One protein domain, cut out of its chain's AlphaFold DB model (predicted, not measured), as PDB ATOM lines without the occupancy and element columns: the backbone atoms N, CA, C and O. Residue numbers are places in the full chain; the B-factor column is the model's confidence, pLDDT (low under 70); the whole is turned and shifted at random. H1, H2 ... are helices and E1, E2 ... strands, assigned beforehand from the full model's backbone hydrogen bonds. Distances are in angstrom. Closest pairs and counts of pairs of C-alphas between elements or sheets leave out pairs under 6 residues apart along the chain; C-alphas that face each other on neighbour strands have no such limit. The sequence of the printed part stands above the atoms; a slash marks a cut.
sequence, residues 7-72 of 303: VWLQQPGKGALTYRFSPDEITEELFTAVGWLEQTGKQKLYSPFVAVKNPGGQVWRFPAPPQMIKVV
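Overview. This is residues 7 to 72 of the 303 residues of an uncharacterized protein of Piscirickettsiaceae bacterium (UniProt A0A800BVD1). A long two-stranded ribbon makes the rod-like length of this domain: E4 and E5 pair at one end next to their turn, E3 and E6 pair at the other. At the E4 and E5 end the hairpin of E1 and E2 joins through E1 beside E4, making a twisted four-stranded sheet, and a loosely built stretch with the short helix H1 leads from E2 to E3. The 66 printed residues include one named helix and six named strands, in the order E1, E2, H1, E3, E4, E5, E6; the sheets, E2 - E1 - E4 - E5 and E3 - E6, are antiparallel. The class is mostly strand, though only 30 residues, under half, are in named elements. The whole is loose, with a radius of gyration of the C-alphas of 13.6 A, and spans 45 by 21 by 20 A.

Arrangement. In the larger sheet, E1, residues 7 to 10, and E4, residues 49 to 53, are antiparallel inner strands at 142 degrees, with N 51 and O 8 2.8 A apart, within hydrogen-bond range. E2, residues 18 to 20, is an edge strand and forms a hairpin with E1, at 157 degrees; N 9 and O 19 are 2.9 A apart. The other edge strand, E5, residues 59 to 62, forms a hairpin with E4, at 152 degrees; N 52 and O 60 are 2.8 A apart. From edge to edge the strands' lines turn by 82 degrees. H1, residues 29 to 32, is on this sheet but only grazes it, with residues 29 to 30; its closest C-alphas to E2 are those of Leu 30 and Tyr 19, 7.4 A apart. H1 is too short for an O i to N i+4 pair, and its one O i to N i+3 pair is within range. E3, residues 41 to 45, and E6, residues 67 to 71, are antiparallel at 146 degrees, with N 43 and O 69 2.8 A apart. E3 and E4 are apart, and so are E5 and E6.

Along the chain. E4 measures 12.6 A from first to last C-alpha, beginning at C-alpha 49, (-14.274, 28.839, -37.307). E5 measures 10.0 A and E1 9.8 A, with C-alpha 7 at (-4.094, 30.424, -37.726). E2 and H1 are shorter. E3 measures 12.0 A and E6 12.3 A, ending at C-alpha 71, (-33.053, 35.566, -47.651).

Size, cuts and confidence. The C-alphas farthest apart, those of Gly 56 and Val 72, are 46.1 A apart. The printed part has no cut, and no link is long. The mean pLDDT of the printed part is 72.6; residues 12 to 38 are under 70.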
ATOM      1  N   VAL A   7      -2.675  30.064 -37.747       75.75
ATOM      2  CA  VAL A   7      -4.094  30.424 -37.726       75.75
ATOM      3  C   VAL A   7      -4.683  30.178 -39.111       75.75
ATOM      4  O   VAL A   7      -4.037  30.440 -40.126       75.75
ATOM      5  N   TRP A   8      -5.884  29.615 -39.167       79.38
ATOM      6  CA  TRP A   8      -6.623  29.426 -40.414       79.38
ATOM      7  C   TRP A   8      -8.130  29.444 -40.170       79.38
ATOM      8  O   TRP A   8      -8.601  29.271 -39.046       79.38
ATOM      9  N   LEU A   9      -8.895  29.637 -41.239       74.06
ATOM     10  CA  LEU A   9     -10.351  29.628 -41.225       74.06
ATOM     11  C   LEU A   9     -10.795  28.281 -41.774       74.06
ATOM     12  O   LEU A   9     -10.293  27.801 -42.794       74.06
ATOM     13  N   GLN A  10     -11.709  27.648 -41.050       75.38
ATOM     14  CA  GLN A  10     -12.253  26.346 -41.394       75.38
ATOM     15  C   GLN A  10     -13.773  26.457 -41.480       75.38
ATOM     16  O   GLN A  10     -14.421  26.858 -40.510       75.38
ATOM     17  N   GLN A  11     -14.357  26.081 -42.617       71.56
ATOM     18  CA  GLN A  11     -15.811  25.991 -42.724       71.56
ATOM     19  C   GLN A  11     -16.368  24.708 -42.089       71.56
ATOM     20  O   GLN A  11     -15.783  23.632 -42.257       71.56
ATOM     21  N   PRO A  12     -17.518  24.785 -41.397       67.94
ATOM     22  CA  PRO A  12     -18.249  23.600 -40.964       67.94
ATOM     23  C   PRO A  12     -18.934  22.895 -42.148       67.94
ATOM     24  O   PRO A  12     -19.779  23.492 -42.805       67.94
ATOM     25  N   GLY A  13     -18.630  21.613 -42.393       66.75
ATOM     26  CA  GLY A  13     -19.363  20.786 -43.368       66.75
ATOM     27  C   GLY A  13     -18.531  19.717 -44.094       66.75
ATOM     28  O   GLY A  13     -17.313  19.631 -43.925       66.75
ATOM     29  N   LYS A  14     -19.200  18.883 -44.910       41.38
ATOM     30  CA  LYS A  14     -18.554  17.918 -45.822       41.38
ATOM     31  C   LYS A  14     -17.932  18.694 -46.991       41.38
ATOM     32  O   LYS A  14     -18.664  19.221 -47.815       41.38
ATOM     33  N   GLY A  15     -16.600  18.759 -47.034       55.06
ATOM     34  CA  GLY A  15     -15.844  19.549 -48.019       55.06
ATOM     35  C   GLY A  15     -15.120  20.768 -47.435       55.06
ATOM     36  O   GLY A  15     -14.913  21.734 -48.155       55.06
ATOM     37  N   ALA A  16     -14.769  20.740 -46.141       55.41
ATOM     38  CA  ALA A  16     -14.149  21.848 -45.411       55.41
ATOM     39  C   ALA A  16     -12.975  22.498 -46.168       55.41
ATOM     40  O   ALA A  16     -11.844  22.003 -46.153       55.41
ATOM     41  N   LEU A  17     -13.245  23.646 -46.785       58.84
ATOM     42  CA  LEU A  17     -12.213  24.516 -47.324       58.84
ATOM     43  C   LEU A  17     -11.430  25.096 -46.146       58.84
ATOM     44  O   LEU A  17     -12.004  25.580 -45.163       58.84
ATOM     45  N   THR A  18     -10.111  24.960 -46.220       60.16
ATOM     46  CA  THR A  18      -9.186  25.412 -45.185       60.16
ATOM     47  C   THR A  18      -8.365  26.547 -45.766       60.16
ATOM     48  O   THR A  18      -7.535  26.315 -46.640       60.16
ATOM     49  N   TYR A  19      -8.592  27.763 -45.279       61.84
ATOM     50  CA  TYR A  19      -7.878  28.949 -45.742       61.84
ATOM     51  C   TYR A  19      -6.874  29.370 -44.678       61.84
ATOM     52  O   TYR A  19      -7.261  29.826 -43.601       61.84
ATOM     53  N   ARG A  20      -5.581  29.179 -44.954       64.69
ATOM     54  CA  ARG A  20      -4.503  29.731 -44.121       64.69
ATOM     55  C   ARG A  20      -4.303  31.189 -44.508       64.69
ATOM     56  O   ARG A  20      -4.117  31.463 -45.685       64.69
ATOM     57  N   PHE A  21      -4.317  32.086 -43.533       62.50
ATOM     58  CA  PHE A  21      -4.040  33.506 -43.736       62.50
ATOM     59  C   PHE A  21      -3.092  33.986 -42.642       62.50
ATOM     60  O   PHE A  21      -3.134  33.492 -41.508       62.50
ATOM     61  N   SER A  22      -2.231  34.941 -42.983       55.41
ATOM     62  CA  SER A  22      -1.596  35.773 -41.964       55.41
ATOM     63  C   SER A  22      -2.680  36.641 -41.305       55.41
ATOM     64  O   SER A  22      -3.595  37.061 -42.011       55.41
ATOM     65  N   PRO A  23      -2.629  36.945 -39.993       53.62
ATOM     66  CA  PRO A  23      -3.586  37.849 -39.337       53.62
ATOM     67  C   PRO A  23      -3.787  39.188 -40.068       53.62
ATOM     68  O   PRO A  23      -4.854  39.789 -39.965       53.62
ATOM     69  N   ASP A  24      -2.783  39.605 -40.841       50.78
ATOM     70  CA  ASP A  24      -2.761  40.840 -41.626       50.78
ATOM     71  C   ASP A  24      -3.421  40.705 -43.024       50.78
ATOM     72  O   ASP A  24      -3.554  41.693 -43.741       50.78
ATOM     73  N   GLU A  25      -3.857  39.502 -43.422       52.81
ATOM     74  CA  GLU A  25      -4.343  39.144 -44.770       52.81
ATOM     75  C   GLU A  25      -5.790  38.611 -44.763       52.81
ATOM     76  O   GLU A  25      -6.125  37.649 -45.460       52.81
ATOM     77  N   ILE A  26      -6.692  39.206 -43.979       53.84
ATOM     78  CA  ILE A  26      -8.126  38.900 -44.107       53.84
ATOM     79  C   ILE A  26      -8.636  39.522 -45.420       53.84
ATOM     80  O   ILE A  26      -9.041  40.683 -45.461       53.84
ATOM     81  N   THR A  27      -8.572  38.758 -46.512       52.78
ATOM     82  CA  THR A  27      -8.979  39.166 -47.868       52.78
ATOM     83  C   THR A  27     -10.434  38.791 -48.185       52.78
ATOM     84  O   THR A  27     -11.056  37.977 -47.501       52.78
ATOM     85  N   GLU A  28     -10.999  39.388 -49.243       49.62
ATOM     86  CA  GLU A  28     -12.374  39.137 -49.716       49.62
ATOM     87  C   GLU A  28     -12.681  37.660 -50.011       49.62
ATOM     88  O   GLU A  28     -13.826  37.233 -49.849       49.62
ATOM     89  N   GLU A  29     -11.674  36.868 -50.391       50.75
ATOM     90  CA  GLU A  29     -11.838  35.453 -50.750       50.75
ATOM     91  C   GLU A  29     -12.448  34.625 -49.607       50.75
ATOM     92  O   GLU A  29     -13.265  33.727 -49.845       50.75
ATOM     93  N   LEU A  30     -12.139  34.995 -48.357       52.66
ATOM     94  CA  LEU A  30     -12.686  34.380 -47.146       52.66
ATOM     95  C   LEU A  30     -14.198  34.594 -46.988       52.66
ATOM     96  O   LEU A  30     -14.870  33.754 -46.386       52.66
ATOM     97  N   PHE A  31     -14.747  35.682 -47.538       51.59
ATOM     98  CA  PHE A  31     -16.182  35.970 -47.496       51.59
ATOM     99  C   PHE A  31     -16.946  35.255 -48.610       51.59
ATOM    100  O   PHE A  31     -18.027  34.733 -48.350       51.59
ATOM    101  N   THR A  32     -16.371  35.129 -49.810       50.22
ATOM    102  CA  THR A  32     -16.943  34.297 -50.889       50.22
ATOM    103  C   THR A  32     -17.021  32.814 -50.533       50.22
ATOM    104  O   THR A  32     -17.845  32.097 -51.095       50.22
ATOM    105  N   ALA A  33     -16.199  32.344 -49.589       44.78
ATOM    106  CA  ALA A  33     -16.290  30.978 -49.090       44.78
ATOM    107  C   ALA A  33     -17.601  30.725 -48.332       44.78
ATOM    108  O   ALA A  33     -18.101  29.602 -48.358       44.78
ATOM    109  N   VAL A  34     -18.185  31.740 -47.680       51.47
ATOM    110  CA  VAL A  34     -19.484  31.647 -46.997       51.47
ATOM    111  C   VAL A  34     -20.562  31.475 -48.069       51.47
ATOM    112  O   VAL A  34     -21.002  32.444 -48.671       51.47
ATOM    113  N   GLY A  35     -20.893  30.216 -48.362       51.31
ATOM    114  CA  GLY A  35     -21.576  29.791 -49.580       51.31
ATOM    115  C   GLY A  35     -22.822  30.588 -49.968       51.31
ATOM    116  O   GLY A  35     -23.501  31.204 -49.146       51.31
ATOM    117  N   TRP A  36     -23.128  30.527 -51.261       53.91
ATOM    118  CA  TRP A  36     -24.301  31.152 -51.851       53.91
ATOM    119  C   TRP A  36     -25.578  30.682 -51.154       53.91
ATOM    120  O   TRP A  36     -25.806  29.493 -50.942       53.91
ATOM    121  N   LEU A  37     -26.424  31.636 -50.785       66.19
ATOM    122  CA  LEU A  37     -27.707  31.353 -50.161       66.19
ATOM    123  C   LEU A  37     -28.714  31.011 -51.257       66.19
ATOM    124  O   LEU A  37     -29.331  31.894 -51.843       66.19
ATOM    125  N   GLU A  38     -28.861  29.721 -51.546       65.69
ATOM    126  CA  GLU A  38     -29.643  29.242 -52.697       65.69
ATOM    127  C   GLU A  38     -31.164  29.276 -52.474       65.69
ATOM    128  O   GLU A  38     -31.937  29.263 -53.428       65.69
ATOM    129  N   GLN A  39     -31.620  29.324 -51.217       78.25
ATOM    130  CA  GLN A  39     -33.037  29.199 -50.867       78.25
ATOM    131  C   GLN A  39     -33.616  30.476 -50.247       78.25
ATOM    132  O   GLN A  39     -33.052  31.097 -49.349       78.25
ATOM    133  N   THR A  40     -34.809  30.866 -50.669       85.19
ATOM    134  CA  THR A  40     -35.543  31.961 -50.026       85.19
ATOM    135  C   THR A  40     -36.049  31.545 -48.645       85.19
ATOM    136  O   THR A  40     -36.501  30.415 -48.476       85.19
ATOM    137  N   GLY A  41     -36.059  32.457 -47.670       88.94
ATOM    138  CA  GLY A  41     -36.612  32.207 -46.336       88.94
ATOM    139  C   GLY A  41     -35.622  32.446 -45.199       88.94
ATOM    140  O   GLY A  41     -34.602  33.112 -45.363       88.94
ATOM    141  N   LYS A  42     -35.954  31.953 -44.001       89.38
ATOM    142  CA  LYS A  42     -35.057  32.031 -42.841       89.38
ATOM    143  C   LYS A  42     -34.001  30.941 -42.964       89.38
ATOM    144  O   LYS A  42     -34.337  29.763 -42.897       89.38
ATOM    145  N   GLN A  43     -32.747  31.341 -43.100       86.69
ATOM    146  CA  GLN A  43     -31.612  30.436 -43.133       86.69
ATOM    147  C   GLN A  43     -30.706  30.659 -41.930       86.69
ATOM    148  O   GLN A  43     -30.620  31.756 -41.377       86.69
ATOM    149  N   LYS A  44     -30.028  29.589 -41.529       85.00
ATOM    150  CA  LYS A  44     -29.049  29.615 -40.453       85.00
ATOM    151  C   LYS A  44     -27.660  29.688 -41.073       85.00
ATOM    152  O   LYS A  44     -27.194  28.719 -41.662       85.00
ATOM    153  N   LEU A  45     -27.026  30.847 -40.952       81.94
ATOM    154  CA  LEU A  45     -25.678  31.090 -41.435       81.94
ATOM    155  C   LEU A  45     -24.676  30.635 -40.379       81.94
ATOM    156  O   LEU A  45     -24.648  31.153 -39.259       81.94
ATOM    157  N   TYR A  46     -23.853  29.658 -40.735       80.38
ATOM    158  CA  TYR A  46     -22.765  29.210 -39.881       80.38
ATOM    159  C   TYR A  46     -21.522  30.035 -40.185       80.38
ATOM    160  O   TYR A  46     -21.058  30.074 -41.323       80.38
ATOM    161  N   SER A  47     -20.981  30.690 -39.161       76.56
ATOM    162  CA  SER A  47     -19.694  31.367 -39.285       76.56
ATOM    163  C   SER A  47     -18.590  30.339 -39.532       76.56
ATOM    164  O   SER A  47     -18.619  29.266 -38.915       76.56
ATOM    165  N   PRO A  48     -17.579  30.659 -40.356       78.25
ATOM    166  CA  PRO A  48     -16.342  29.900 -40.336       78.25
ATOM    167  C   PRO A  48     -15.719  29.966 -38.934       78.25
ATOM    168  O   PRO A  48     -15.934  30.916 -38.172       78.25
ATOM    169  N   PHE A  49     -14.972  28.925 -38.582       82.06
ATOM    170  CA  PHE A  49     -14.274  28.839 -37.307       82.06
ATOM    171  C   PHE A  49     -12.853  29.347 -37.474       82.06
ATOM    172  O   PHE A  49     -12.160  28.933 -38.406       82.06
ATOM    173  N   VAL A  50     -12.396  30.174 -36.538       83.12
ATOM    174  CA  VAL A  50     -10.968  30.467 -36.419       83.12
ATOM    175  C   VAL A  50     -10.323  29.274 -35.728       83.12
ATOM    176  O   VAL A  50     -10.678  28.931 -34.598       83.12
ATOM    177  N   ALA A  51      -9.412  28.606 -36.422       85.50
ATOM    178  CA  ALA A  51      -8.626  27.512 -35.888       85.50
ATOM    179  C   ALA A  51      -7.203  28.001 -35.615       85.50
ATOM    180  O   ALA A  51      -6.565  28.588 -36.486       85.50
ATOM    181  N   VAL A  52      -6.711  27.757 -34.403       87.12
ATOM    182  CA  VAL A  52      -5.366  28.129 -33.960       87.12
ATOM    183  C   VAL A  52      -4.639  26.860 -33.555       87.12
ATOM    184  O   VAL A  52      -5.064  26.170 -32.629       87.12
ATOM    185  N   LYS A  53      -3.540  26.540 -34.234       89.50
ATOM    186  CA  LYS A  53      -2.642  25.458 -33.831       89.50
ATOM    187  C   LYS A  53      -1.508  26.025 -33.008       89.50
ATOM    188  O   LYS A  53      -0.783  26.893 -33.493       89.50
ATOM    189  N   ASN A  54      -1.364  25.528 -31.788       89.00
ATOM    190  CA  ASN A  54      -0.254  25.889 -30.917       89.00
ATOM    191  C   ASN A  54       1.048  25.159 -31.324       89.00
ATOM    192  O   ASN A  54       0.994  24.191 -32.094       89.00
ATOM    193  N   PRO A  55       2.216  25.572 -30.796       85.62
ATOM    194  CA  PRO A  55       3.492  24.908 -31.084       85.62
ATOM    195  C   PRO A  55       3.509  23.415 -30.714       85.62
ATOM    196  O   PRO A  55       4.172  22.623 -31.375       85.62
ATOM    197  N   GLY A  56       2.730  23.012 -29.702       88.88
ATOM    198  CA  GLY A  56       2.545  21.614 -29.291       88.88
ATOM    199  C   GLY A  56       1.656  20.782 -30.227       88.88
ATOM    200  O   GLY A  56       1.424  19.605 -29.970       88.88
ATOM    201  N   GLY A  57       1.141  21.374 -31.308       87.38
ATOM    202  CA  GLY A  57       0.353  20.697 -32.332       87.38
ATOM    203  C   GLY A  57      -1.153  20.616 -32.068       87.38
ATOM    204  O   GLY A  57      -1.887  20.167 -32.951       87.38
ATOM    205  N   GLN A  58      -1.631  21.080 -30.913       90.31
ATOM    206  CA  GLN A  58      -3.052  21.092 -30.567       90.31
ATOM    207  C   GLN A  58      -3.780  22.215 -31.313       90.31
ATOM    208  O   GLN A  58      -3.299  23.345 -31.368       90.31
ATOM    209  N   VAL A  59      -4.954  21.902 -31.868       88.94
ATOM    210  CA  VAL A  59      -5.793  22.854 -32.611       88.94
ATOM    211  C   VAL A  59      -6.970  23.292 -31.748       88.94
ATOM    212  O   VAL A  59      -7.853  22.489 -31.439       88.94
ATOM    213  N   TRP A  60      -7.009  24.570 -31.398       90.12
ATOM    214  CA  TRP A  60      -8.157  25.214 -30.767       90.12
ATOM    215  C   TRP A  60      -9.066  25.803 -31.836       90.12
ATOM    216  O   TRP A  60      -8.587  26.382 -32.808       90.12
ATOM    217  N   ARG A  61     -10.381  25.639 -31.676       88.12
ATOM    218  CA  ARG A  61     -11.385  26.184 -32.596       88.12
ATOM    219  C   ARG A  61     -12.252  27.179 -31.847       88.12
ATOM    220  O   ARG A  61     -12.780  26.849 -30.790       88.12
ATOM    221  N   PHE A  62     -12.425  28.353 -32.431       87.56
ATOM    222  CA  PHE A  62     -13.239  29.434 -31.893       87.56
ATOM    223  C   PHE A  62     -14.448  29.636 -32.812       87.56
ATOM    224  O   PHE A  62     -14.370  30.404 -33.776       87.56
ATOM    225  N   PRO A  63     -15.543  28.885 -32.598       84.00
ATOM    226  CA  PRO A  63     -16.747  29.040 -33.390       84.00
ATOM    227  C   PRO A  63     -17.533  30.276 -32.955       84.00
ATOM    228  O   PRO A  63     -17.758  30.483 -31.764       84.00
ATOM    229  N   ALA A  64     -18.016  31.064 -33.916       81.94
ATOM    230  CA  ALA A  64     -19.045  32.057 -33.627       81.94
ATOM    231  C   ALA A  64     -20.431  31.387 -33.640       81.94
ATOM    232  O   ALA A  64     -20.649  30.438 -34.408       81.94
ATOM    233  N   PRO A  65     -21.382  31.850 -32.806       84.94
ATOM    234  CA  PRO A  65     -22.733  31.320 -32.832       84.94
ATOM    235  C   PRO A  65     -23.364  31.553 -34.214       84.94
ATOM    236  O   PRO A  65     -23.144  32.597 -34.833       84.94
ATOM    237  N   PRO A  66     -24.152  30.591 -34.716       84.75
ATOM    238  CA  PRO A  66     -24.800  30.718 -36.011       84.75
ATOM    239  C   PRO A  66     -25.802  31.876 -36.006       84.75
ATOM    240  O   PRO A  66     -26.577  32.030 -35.060       84.75
ATOM    241  N   GLN A  67     -25.817  32.654 -37.084       84.56
ATOM    242  CA  GLN A  67     -26.718  33.790 -37.237       84.56
ATOM    243  C   GLN A  67     -27.947  33.402 -38.055       84.56
ATOM    244  O   GLN A  67     -27.854  32.684 -39.047       84.56
ATOM    245  N   MET A  68     -29.119  33.875 -37.639       87.38
ATOM    246  CA  MET A  68     -30.343  33.707 -38.416       87.38
ATOM    247  C   MET A  68     -30.458  34.861 -39.402       87.38
ATOM    248  O   MET A  68     -30.571  36.015 -38.995       87.38
ATOM    249  N   ILE A  69     -30.473  34.545 -40.692       86.75
ATOM    250  CA  ILE A  69     -30.635  35.522 -41.767       86.75
ATOM    251  C   ILE A  69     -31.929  35.249 -42.530       86.75
ATOM    252  O   ILE A  69     -32.411  34.117 -42.594       86.75
ATOM    253  N   LYS A  70     -32.524  36.295 -43.102       88.44
ATOM    254  CA  LYS A  70     -33.717  36.185 -43.944       88.44
ATOM    255  C   LYS A  70     -33.329  36.493 -45.383       88.44
ATOM    256  O   LYS A  70     -33.046  37.639 -45.711       88.44
ATOM    257  N   VAL A  71     -33.357  35.473 -46.225       87.19
ATOM    258  CA  VAL A  71     -33.053  35.566 -47.651       87.19
ATOM    259  C   VAL A  71     -34.337  35.889 -48.398       87.19
ATOM    260  O   VAL A  71     -35.341  35.183 -48.265       87.19
ATOM    261  N   VAL A  72     -34.321  36.974 -49.162       86.50
ATOM    262  CA  VAL A  72     -35.446  37.421 -49.987       86.50
ATOM    263  C   VAL A  72     -35.036  37.253 -51.449       86.50
ATOM    264  O   VAL A  72     -33.921  37.647 -51.789       86.50
TER     265      VAL A  72